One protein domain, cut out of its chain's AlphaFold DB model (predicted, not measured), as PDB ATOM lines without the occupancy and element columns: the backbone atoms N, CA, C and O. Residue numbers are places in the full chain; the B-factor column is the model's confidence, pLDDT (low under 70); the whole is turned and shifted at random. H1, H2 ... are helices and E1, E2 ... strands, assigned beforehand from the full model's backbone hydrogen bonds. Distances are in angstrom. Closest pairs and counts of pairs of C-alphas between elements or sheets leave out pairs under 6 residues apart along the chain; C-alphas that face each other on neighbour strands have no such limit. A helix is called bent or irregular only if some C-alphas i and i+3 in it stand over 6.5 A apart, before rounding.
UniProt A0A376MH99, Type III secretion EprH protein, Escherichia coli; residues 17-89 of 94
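What this domain is: This is residues 17 to 89 of the 94 residues of the protein "Type III secretion EprH protein" of Escherichia coli (UniProt A0A376MH99). Picture a strongly twisted sheet of four strands, E4, E3, E5 and E6, with a small two-stranded hairpin, E1 and E2, over one face on the E4 side and only thinly in contact with it. At one end of the sheet, between E3 and E4, the chain makes a side loop holding the helix H1, and residues 48 to 55 of that loop stick out. The printed part has 73 residues, with one named helix and six named strands in the order E1 E2 E3 H1 E4 E5 E6; the sheet's order is E4 E3 E5 E6, mixed, and the class is mixed, helices and strands. The whole is only just compact, close to loose, with a radius of gyration of the C-alphas of 13.1 A and spans of 40 by 28 by 19 A.

How they stand to each other: Start at the inner strand E3, residues 35 to 42. Beside it the edge strand E4, residues 60 to 64, runs parallel at 21 degrees, with N 61 and O 38 2.8 A apart, within hydrogen-bond range. The other inner strand, E5, residues 71 to 76, is antiparallel to E3 at 160 degrees, and N 37 and O 74 are 2.8 A apart. E5 forms a hairpin with the edge strand E6, residues 84 to 89, antiparallel at 159 degrees, with N 75 and O 85 2.8 A apart. Between E3 and E4 look for H1, residues 44 to 52; E3, H1 and E4 form a strand-helix-strand unit, two parallel neighbour strands with a helix between, and its crossover is right-handed. H1 is on the sheet but only grazes it, with residues 44 to 47; its closest C-alphas to E4 are those of Asp 44 and Pro 64, 5.8 A apart. H1 is irregular, with C-alphas 48 and 51 7.0 A apart; 2 of its 5 O i to N i+4 pairs and 2 of its 6 O i to N i+3 pairs are within hydrogen-bond range. E1, residues 17 to 19, and E2, residues 29 to 32, form an antiparallel hairpin at 154 degrees, with N 18 and O 30 2.9 A apart. The closest C-alphas of E2 and E4 are those of Tyr 30 and Ile 61, 7.8 A apart. E1 and E3 are apart.

Where its parts are: Find C-alpha 17, where E1 begins, at (0.600, -17.386, 30.013). E3, the longest strand, starts at C-alpha 35 at (-7.148, -16.566, 19.470) and runs 23.1 A. E5 measures 16.7 A, E6 16.3 A, H1 14.6 A, E4 13.1 A, E2 9.6 A and E1 6.2 A. E6 ends at C-alpha 89 at (3.816, -27.688, 12.853).

The domain as a whole: The two C-alphas farthest apart, those of Asp 51 and Asp 81, are 40.0 A apart. The printed part has no cut and no long link. Mean pLDDT of the printed part is 82.2, and it is under 70 at residues 44 to 55 and 67 to 69.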
ATOM      1  N   ALA A  17      -0.833 -17.602  30.156       91.44
ATOM      2  CA  ALA A  17       0.600 -17.386  30.013       91.44
ATOM      3  C   ALA A  17       1.322 -18.666  29.594       91.44
ATOM      4  O   ALA A  17       1.073 -19.746  30.135       91.44
ATOM      5  N   ILE A  18       2.268 -18.529  28.667       92.56
ATOM      6  CA  ILE A  18       3.260 -19.564  28.365       92.56
ATOM      7  C   ILE A  18       4.504 -19.249  29.189       92.56
ATOM      8  O   ILE A  18       5.158 -18.238  28.944       92.56
ATOM      9  N   ARG A  19       4.849 -20.121  30.143       95.44
ATOM     10  CA  ARG A  19       6.113 -20.040  30.890       95.44
ATOM     11  C   ARG A  19       7.125 -21.022  30.319       95.44
ATOM     12  O   ARG A  19       6.858 -22.221  30.243       95.44
ATOM     13  N   LEU A  20       8.309 -20.527  29.983       93.19
ATOM     14  CA  LEU A  20       9.414 -21.371  29.539       93.19
ATOM     15  C   LEU A  20      10.120 -21.983  30.747       93.19
ATOM     16  O   LEU A  20      10.552 -21.269  31.646       93.19
ATOM     17  N   LEU A  21      10.238 -23.312  30.772       94.12
ATOM     18  CA  LEU A  21      10.821 -24.055  31.900       94.12
ATOM     19  C   LEU A  21      12.250 -24.551  31.628       94.12
ATOM     20  O   LEU A  21      12.865 -25.189  32.485       94.12
ATOM     21  N   SER A  22      12.787 -24.283  30.438       89.50
ATOM     22  CA  SER A  22      14.121 -24.702  30.014       89.50
ATOM     23  C   SER A  22      14.702 -23.755  28.959       89.50
ATOM     24  O   SER A  22      14.011 -22.888  28.426       89.50
ATOM     25  N   GLY A  23      15.986 -23.948  28.638       87.94
ATOM     26  CA  GLY A  23      16.678 -23.215  27.577       87.94
ATOM     27  C   GLY A  23      17.159 -21.818  27.976       87.94
ATOM     28  O   GLY A  23      17.116 -21.461  29.154       87.94
ATOM     29  N   PRO A  24      17.639 -21.027  26.998       87.94
ATOM     30  CA  PRO A  24      18.197 -19.693  27.232       87.94
ATOM     31  C   PRO A  24      17.212 -18.692  27.849       87.94
ATOM     32  O   PRO A  24      17.632 -17.799  28.576       87.94
ATOM     33  N   LEU A  25      15.913 -18.856  27.582       90.44
ATOM     34  CA  LEU A  25      14.839 -17.990  28.080       90.44
ATOM     35  C   LEU A  25      14.056 -18.619  29.249       90.44
ATOM     36  O   LEU A  25      12.879 -18.326  29.444       90.44
ATOM     37  N   ASN A  26      14.679 -19.516  30.019       93.25
ATOM     38  CA  ASN A  26      14.035 -20.137  31.178       93.25
ATOM     39  C   ASN A  26      13.516 -19.073  32.165       93.25
ATOM     40  O   ASN A  26      14.249 -18.165  32.557       93.25
ATOM     41  N   GLY A  27      12.255 -19.205  32.570       95.12
ATOM     42  CA  GLY A  27      11.556 -18.279  33.452       95.12
ATOM     43  C   GLY A  27      10.838 -17.141  32.726       95.12
ATOM     44  O   GLY A  27      10.043 -16.456  33.364       95.12
ATOM     45  N   CYS A  28      11.060 -16.944  31.421       94.56
ATOM     46  CA  CYS A  28      10.281 -15.984  30.643       94.56
ATOM     47  C   CYS A  28       8.817 -16.420  30.540       94.56
ATOM     48  O   CYS A  28       8.504 -17.607  30.392       94.56
ATOM     49  N   GLU A  29       7.934 -15.427  30.593       95.56
ATOM     50  CA  GLU A  29       6.490 -15.585  30.482       95.56
ATOM     51  C   GLU A  29       5.973 -14.726  29.340       95.56
ATOM     52  O   GLU A  29       6.352 -13.562  29.206       95.56
ATOM     53  N   TYR A  30       5.097 -15.313  28.533       92.75
ATOM     54  CA  TYR A  30       4.421 -14.631  27.441       92.75
ATOM     55  C   TYR A  30       2.930 -14.666  27.697       92.75
ATOM     56  O   TYR A  30       2.344 -15.745  27.787       92.75
ATOM     57  N   GLU A  31       2.339 -13.484  27.815       91.19
ATOM     58  CA  GLU A  31       0.897 -13.330  27.895       91.19
ATOM     59  C   GLU A  31       0.260 -13.704  26.553       91.19
ATOM     60  O   GLU A  31       0.732 -13.288  25.493       91.19
ATOM     61  N   ILE A  32      -0.805 -14.499  26.599       90.44
ATOM     62  CA  ILE A  32      -1.586 -14.884  25.428       90.44
ATOM     63  C   ILE A  32      -3.069 -14.636  25.702       90.44
ATOM     64  O   ILE A  32      -3.595 -14.928  26.777       90.44
ATOM     65  N   LEU A  33      -3.742 -14.096  24.692       86.75
ATOM     66  CA  LEU A  33      -5.176 -13.834  24.710       86.75
ATOM     67  C   LEU A  33      -5.912 -14.889  23.878       86.75
ATOM     68  O   LEU A  33      -5.298 -15.676  23.152       86.75
ATOM     69  N   ASN A  34      -7.242 -14.854  23.946       88.44
ATOM     70  CA  ASN A  34      -8.107 -15.617  23.049       88.44
ATOM     71  C   ASN A  34      -7.686 -15.434  21.584       88.44
ATOM     72  O   ASN A  34      -7.464 -14.314  21.118       88.44
ATOM     73  N   GLY A  35      -7.615 -16.538  20.847       89.69
ATOM     74  CA  GLY A  35      -7.148 -16.566  19.470       89.69
ATOM     75  C   GLY A  35      -6.036 -17.582  19.264       89.69
ATOM     76  O   GLY A  35      -5.973 -18.618  19.918       89.69
ATOM     77  N   ARG A  36      -5.173 -17.309  18.291       91.94
ATOM     78  CA  ARG A  36      -4.065 -18.186  17.913       91.94
ATOM     79  C   ARG A  36      -2.755 -17.454  18.144       91.94
ATOM     80  O   ARG A  36      -2.649 -16.299  17.753       91.94
ATOM     81  N   VAL A  37      -1.765 -18.139  18.692       93.69
ATOM     82  CA  VAL A  37      -0.391 -17.659  18.843       93.69
ATOM     83  C   VAL A  37       0.536 -18.637  18.141       93.69
ATOM     84  O   VAL A  37       0.450 -19.843  18.369       93.69
ATOM     85  N   LEU A  38       1.408 -18.127  17.275       92.19
ATOM     86  CA  LEU A  38       2.470 -18.911  16.656       92.19
ATOM     87  C   LEU A  38       3.698 -18.888  17.567       92.19
ATOM     88  O   LEU A  38       4.170 -17.821  17.943       92.19
ATOM     89  N   VAL A  39       4.244 -20.056  17.884       91.88
ATOM     90  CA  VAL A  39       5.496 -20.191  18.622       91.88
ATOM     91  C   VAL A  39       6.540 -20.794  17.697       91.88
ATOM     92  O   VAL A  39       6.433 -21.947  17.275       91.88
ATOM     93  N   ILE A  40       7.548 -19.993  17.366       88.06
ATOM     94  CA  ILE A  40       8.684 -20.404  16.546       88.06
ATOM     95  C   ILE A  40       9.830 -20.746  17.481       88.06
ATOM     96  O   ILE A  40      10.276 -19.900  18.258       88.06
ATOM     97  N   VAL A  41      10.321 -21.977  17.387       87.50
ATOM     98  CA  VAL A  41      11.425 -22.459  18.211       87.50
ATOM     99  C   VAL A  41      12.561 -22.896  17.293       87.50
ATOM    100  O   VAL A  41      12.360 -23.753  16.437       87.50
ATOM    101  N   GLY A  42      13.754 -22.326  17.450       82.88
ATOM    102  CA  GLY A  42      14.913 -22.692  16.626       82.88
ATOM    103  C   GLY A  42      16.213 -22.046  17.092       82.88
ATOM    104  O   GLY A  42      16.226 -21.330  18.090       82.88
ATOM    105  N   ASN A  43      17.323 -22.288  16.390       76.12
ATOM    106  CA  ASN A  43      18.610 -21.668  16.725       76.12
ATOM    107  C   ASN A  43      18.679 -20.195  16.266       76.12
ATOM    108  O   ASN A  43      18.020 -19.794  15.303       76.12
ATOM    109  N   ASP A  44      19.529 -19.393  16.917       63.53
ATOM    110  CA  ASP A  44      19.717 -17.963  16.611       63.53
ATOM    111  C   ASP A  44      20.095 -17.696  15.144       63.53
ATOM    112  O   ASP A  44      19.782 -16.642  14.603       63.53
ATOM    113  N   VAL A  45      20.747 -18.653  14.473       55.59
ATOM    114  CA  VAL A  45      21.156 -18.541  13.061       55.59
ATOM    115  C   VAL A  45      19.962 -18.703  12.112       55.59
ATOM    116  O   VAL A  45      19.887 -18.018  11.092       55.59
ATOM    117  N   SER A  46      19.018 -19.586  12.442       61.59
ATOM    118  CA  SER A  46      17.781 -19.806  11.679       61.59
ATOM    119  C   SER A  46      16.781 -18.694  11.945       61.59
ATOM    120  O   SER A  46      16.105 -18.246  11.022       61.59
ATOM    121  N   LEU A  47      16.748 -18.207  13.187       63.09
ATOM    122  CA  LEU A  47      15.971 -17.042  13.575       63.09
ATOM    123  C   LEU A  47      16.548 -15.765  12.955       63.09
ATOM    124  O   LEU A  47      15.784 -14.982  12.431       63.09
ATOM    125  N   GLY A  48      17.871 -15.584  12.902       53.66
ATOM    126  CA  GLY A  48      18.545 -14.405  12.334       53.66
ATOM    127  C   GLY A  48      18.571 -14.324  10.802       53.66
ATOM    128  O   GLY A  48      18.905 -13.281  10.250       53.66
ATOM    129  N   ARG A  49      18.176 -15.385  10.080       53.12
ATOM    130  CA  ARG A  49      17.835 -15.296   8.643       53.12
ATOM    131  C   ARG A  49      16.451 -14.669   8.398       53.12
ATOM    132  O   ARG A  49      16.017 -14.576   7.248       53.12
ATOM    133  N   SER A  50      15.784 -14.202   9.455       51.31
ATOM    134  CA  SER A  50      14.508 -13.484   9.431       51.31
ATOM    135  C   SER A  50      14.522 -12.136   8.715       51.31
ATOM    136  O   SER A  50      13.464 -11.534   8.606       51.31
ATOM    137  N   ASP A  51      15.644 -11.667   8.167       48.47
ATOM    138  CA  ASP A  51      15.654 -10.492   7.276       48.47
ATOM    139  C   ASP A  51      14.825 -10.720   5.990       48.47
ATOM    140  O   ASP A  51      14.554  -9.786   5.239       48.47
ATOM    141  N   SER A  52      14.431 -11.972   5.712       50.47
ATOM    142  CA  SER A  52      13.575 -12.363   4.579       50.47
ATOM    143  C   SER A  52      12.111 -12.624   4.953       50.47
ATOM    144  O   SER A  52      11.304 -12.896   4.063       50.47
ATOM    145  N   PHE A  53      11.749 -12.573   6.239       53.81
ATOM    146  CA  PHE A  53      10.346 -12.626   6.640       53.81
ATOM    147  C   PHE A  53       9.765 -11.216   6.511       53.81
ATOM    148  O   PHE A  53      10.270 -10.268   7.107       53.81
ATOM    149  N   SER A  54       8.680 -11.073   5.744       58.69
ATOM    150  CA  SER A  54       7.718  -9.994   5.997       58.69
ATOM    151  C   SER A  54       7.442  -9.961   7.498       58.69
ATOM    152  O   SER A  54       7.314 -11.050   8.063       58.69
ATOM    153  N   GLU A  55       7.380  -8.774   8.113       68.75
ATOM    154  CA  GLU A  55       7.136  -8.594   9.553       68.75
ATOM    155  C   GLU A  55       6.240  -9.713  10.098       68.75
ATOM    156  O   GLU A  55       5.125  -9.923   9.607       68.75
ATOM    157  N   LEU A  56       6.791 -10.516  11.018       75.00
ATOM    158  CA  LEU A  56       6.055 -11.641  11.580       75.00
ATOM    159  C   LEU A  56       4.746 -11.116  12.185       75.00
ATOM    160  O   LEU A  56       4.728 -10.005  12.717       75.00
ATOM    161  N   PRO A  57       3.659 -11.902  12.132       81.88
ATOM    162  CA  PRO A  57       2.410 -11.513  12.768       81.88
ATOM    163  C   PRO A  57       2.629 -11.137  14.237       81.88
ATOM    164  O   PRO A  57       3.405 -11.800  14.927       81.88
ATOM    165  N   GLU A  58       1.917 -10.121  14.732       83.50
ATOM    166  CA  GLU A  58       2.052  -9.631  16.117       83.50
ATOM    167  C   GLU A  58       1.840 -10.733  17.169       83.50
ATOM    168  O   GLU A  58       2.432 -10.713  18.243       83.50
ATOM    169  N   ASN A  59       1.038 -11.745  16.843       88.88
ATOM    170  CA  ASN A  59       0.770 -12.922  17.663       88.88
ATOM    171  C   ASN A  59       1.839 -14.025  17.515       88.88
ATOM    172  O   ASN A  59       1.506 -15.215  17.544       88.88
ATOM    173  N   THR A  60       3.109 -13.649  17.344       89.44
ATOM    174  CA  THR A  60       4.235 -14.584  17.208       89.44
ATOM    175  C   THR A  60       5.202 -14.462  18.381       89.44
ATOM    176  O   THR A  60       5.695 -13.381  18.689       89.44
ATOM    177  N   ILE A  61       5.532 -15.594  18.999       90.12
ATOM    178  CA  ILE A  61       6.581 -15.716  20.013       90.12
ATOM    179  C   ILE A  61       7.765 -16.448  19.386       90.12
ATOM    180  O   ILE A  61       7.610 -17.531  18.823       90.12
ATOM    181  N   VAL A  62       8.957 -15.873  19.515       88.19
ATOM    182  CA  VAL A  62      10.203 -16.471  19.026       88.19
ATOM    183  C   VAL A  62      11.047 -16.926  20.209       88.19
ATOM    184  O   VAL A  62      11.377 -16.127  21.086       88.19
ATOM    185  N   ILE A  63      11.402 -18.211  20.229       88.94
ATOM    186  CA  ILE A  63      12.168 -18.840  21.305       88.94
ATOM    187  C   ILE A  63      13.466 -19.416  20.724       88.94
ATOM    188  O   ILE A  63      13.421 -20.393  19.971       88.94
ATOM    189  N   PRO A  64      14.636 -18.872  21.091       86.69
ATOM    190  CA  PRO A  64      15.909 -19.466  20.726       86.69
ATOM    191  C   PRO A  64      16.133 -20.748  21.539       86.69
ATOM    192  O   PRO A  64      16.280 -20.700  22.764       86.69
ATOM    193  N   TYR A  65      16.139 -21.909  20.882       83.50
ATOM    194  CA  TYR A  65      16.305 -23.205  21.548       83.50
ATOM    195  C   TYR A  65      16.896 -24.279  20.621       83.50
ATOM    196  O   TYR A  65      16.177 -25.058  20.009       83.50
ATOM    197  N   GLY A  66      18.227 -24.387  20.575       75.31
ATOM    198  CA  GLY A  66      18.925 -25.528  19.963       75.31
ATOM    199  C   GLY A  66      18.601 -25.809  18.482       75.31
ATOM    200  O   GLY A  66      17.993 -25.005  17.786       75.31
ATOM    201  N   GLU A  67      19.071 -26.953  17.979       65.94
ATOM    202  CA  GLU A  67      19.043 -27.311  16.544       65.94
ATOM    203  C   GLU A  67      17.787 -28.097  16.108       65.94
ATOM    204  O   GLU A  67      17.551 -28.249  14.915       65.94
ATOM    205  N   LEU A  68      16.998 -28.639  17.044       60.69
ATOM    206  CA  LEU A  68      15.969 -29.656  16.764       60.69
ATOM    207  C   LEU A  68      14.637 -29.355  17.455       60.69
ATOM    208  O   LEU A  68      14.127 -30.164  18.228       60.69
ATOM    209  N   THR A  69      14.074 -28.185  17.196       66.19
ATOM    210  CA  THR A  69      12.786 -27.803  17.778       66.19
ATOM    211  C   THR A  69      11.763 -27.493  16.703       66.19
ATOM    212  O   THR A  69      12.042 -26.757  15.761       66.19
ATOM    213  N   GLY A  70      10.578 -28.084  16.842       78.06
ATOM    214  CA  GLY A  70       9.432 -27.801  15.989       78.06
ATOM    215  C   GLY A  70       8.712 -26.533  16.440       78.06
ATOM    216  O   GLY A  70       8.559 -26.283  17.637       78.06
ATOM    217  N   SER A  71       8.250 -25.747  15.471       87.75
ATOM    218  CA  SER A  71       7.291 -24.674  15.725       87.75
ATOM    219  C   SER A  71       5.920 -25.269  16.038       87.75
ATOM    220  O   SER A  71       5.570 -26.354  15.573       87.75
ATOM    221  N   PHE A  72       5.111 -24.551  16.801       91.94
ATOM    222  CA  PHE A  72       3.749 -24.962  17.121       91.94
ATOM    223  C   PHE A  72       2.836 -23.749  17.228       91.94
ATOM    224  O   PHE A  72       3.285 -22.612  17.333       91.94
ATOM    225  N   GLU A  73       1.535 -23.987  17.203       93.62
ATOM    226  CA  GLU A  73       0.537 -22.977  17.515       93.62
ATOM    227  C   GLU A  73      -0.146 -23.307  18.834       93.62
ATOM    228  O   GLU A  73      -0.467 -24.466  19.110       93.62
ATOM    229  N   VAL A  74      -0.418 -22.271  19.618       93.94
ATOM    230  CA  VAL A  74      -1.319 -22.333  20.766       93.94
ATOM    231  C   VAL A  74      -2.616 -21.651  20.368       93.94
ATOM    232  O   VAL A  74      -2.604 -20.531  19.861       93.94
ATOM    233  N   ILE A  75      -3.736 -22.337  20.551       92.94
ATOM    234  CA  ILE A  75      -5.066 -21.838  20.220       92.94
ATOM    235  C   ILE A  75      -5.860 -21.782  21.517       92.94
ATOM    236  O   ILE A  75      -6.113 -22.818  22.131       92.94
ATOM    237  N   ILE A  76      -6.231 -20.571  21.914       90.62
ATOM    238  CA  ILE A  76      -7.093 -20.298  23.055       90.62
ATOM    239  C   ILE A  76      -8.480 -19.977  22.517       90.62
ATOM    240  O   ILE A  76      -8.642 -19.082  21.680       90.62
ATOM    241  N   THR A  77      -9.480 -20.723  22.967       86.38
ATOM    242  CA  THR A  77     -10.864 -20.550  22.529       86.38
ATOM    243  C   THR A  77     -11.764 -20.251  23.717       86.38
ATOM    244  O   THR A  77     -11.429 -20.546  24.859       86.38
ATOM    245  N   THR A  78     -12.937 -19.686  23.443       83.81
ATOM    246  CA  THR A  78     -13.988 -19.505  24.452       83.81
ATOM    247  C   THR A  78     -14.862 -20.754  24.608       83.81
ATOM    248  O   THR A  78     -15.923 -20.675  25.223       83.81
ATOM    249  N   ASP A  79     -14.479 -21.881  23.997       83.81
ATOM    250  CA  ASP A  79     -15.170 -23.156  24.173       83.81
ATOM    251  C   ASP A  79     -14.787 -23.738  25.546       83.81
ATOM    252  O   ASP A  79     -13.608 -24.031  25.766       83.81
ATOM    253  N   PRO A  80     -15.743 -23.913  26.478       77.88
ATOM    254  CA  PRO A  80     -15.451 -24.410  27.821       77.88
ATOM    255  C   PRO A  80     -14.884 -25.836  27.836       77.88
ATOM    256  O   PRO A  80     -14.207 -26.200  28.797       77.88
ATOM    257  N   ASP A  81     -15.120 -26.635  26.792       80.88
ATOM    258  CA  ASP A  81     -14.621 -28.009  26.699       80.88
ATOM    259  C   ASP A  81     -13.242 -28.088  26.016       80.88
ATOM    260  O   ASP A  81     -12.553 -29.108  26.114       80.88
ATOM    261  N   LEU A  82     -12.813 -27.018  25.331       76.88
ATOM    262  CA  LEU A  82     -11.599 -26.995  24.509       76.88
ATOM    263  C   LEU A  82     -10.831 -25.668  24.612       76.88
ATOM    264  O   LEU A  82     -10.353 -25.104  23.622       76.88
ATOM    265  N   VAL A  83     -10.706 -25.182  25.844       83.75
ATOM    266  CA  VAL A  83     -10.140 -23.870  26.179       83.75
ATOM    267  C   VAL A  83      -8.746 -23.656  25.579       83.75
ATOM    268  O   VAL A  83      -8.472 -22.590  25.035       83.75
ATOM    269  N   VAL A  84      -7.875 -24.674  25.620       90.12
ATOM    270  CA  VAL A  84      -6.498 -24.601  25.104       90.12
ATOM    271  C   VAL A  84      -6.193 -25.790  24.202       90.12
ATOM    272  O   VAL A  84      -6.331 -26.943  24.608       90.12
ATOM    273  N   THR A  85      -5.710 -25.516  22.992       93.31
ATOM    274  CA  THR A  85      -5.203 -26.524  22.049       93.31
ATOM    275  C   THR A  85      -3.783 -26.185  21.618       93.31
ATOM    276  O   THR A  85      -3.474 -25.028  21.342       93.31
ATOM    277  N   ILE A  86      -2.926 -27.202  21.510       93.31
ATOM    278  CA  ILE A  86      -1.572 -27.075  20.961       93.31
ATOM    279  C   ILE A  86      -1.502 -27.866  19.656       93.31
ATOM    280  O   ILE A  86      -1.870 -29.040  19.620       93.31
ATOM    281  N   ARG A  87      -1.025 -27.225  18.586       92.62
ATOM    282  CA  ARG A  87      -0.836 -27.841  17.269       92.62
ATOM    283  C   ARG A  87       0.623 -27.751  16.847       92.62
ATOM    284  O   ARG A  87       1.096 -26.672  16.507       92.62
ATOM    285  N   GLU A  88       1.313 -28.882  16.827       90.75
ATOM    286  CA  GLU A  88       2.670 -28.972  16.286       90.75
ATOM    287  C   GLU A  88       2.667 -28.741  14.766       90.75
ATOM    288  O   GLU A  88       1.788 -29.233  14.051       90.75
ATOM    289  N   LEU A  89       3.636 -27.969  14.272       86.88
ATOM    290  CA  LEU A  89       3.816 -27.688  12.853       86.88
ATOM    291  C   LEU A  89       4.970 -28.536  12.320       86.88
ATOM    292  O   LEU A  89       6.142 -28.186  12.452       86.88
TER     293      LEU A  89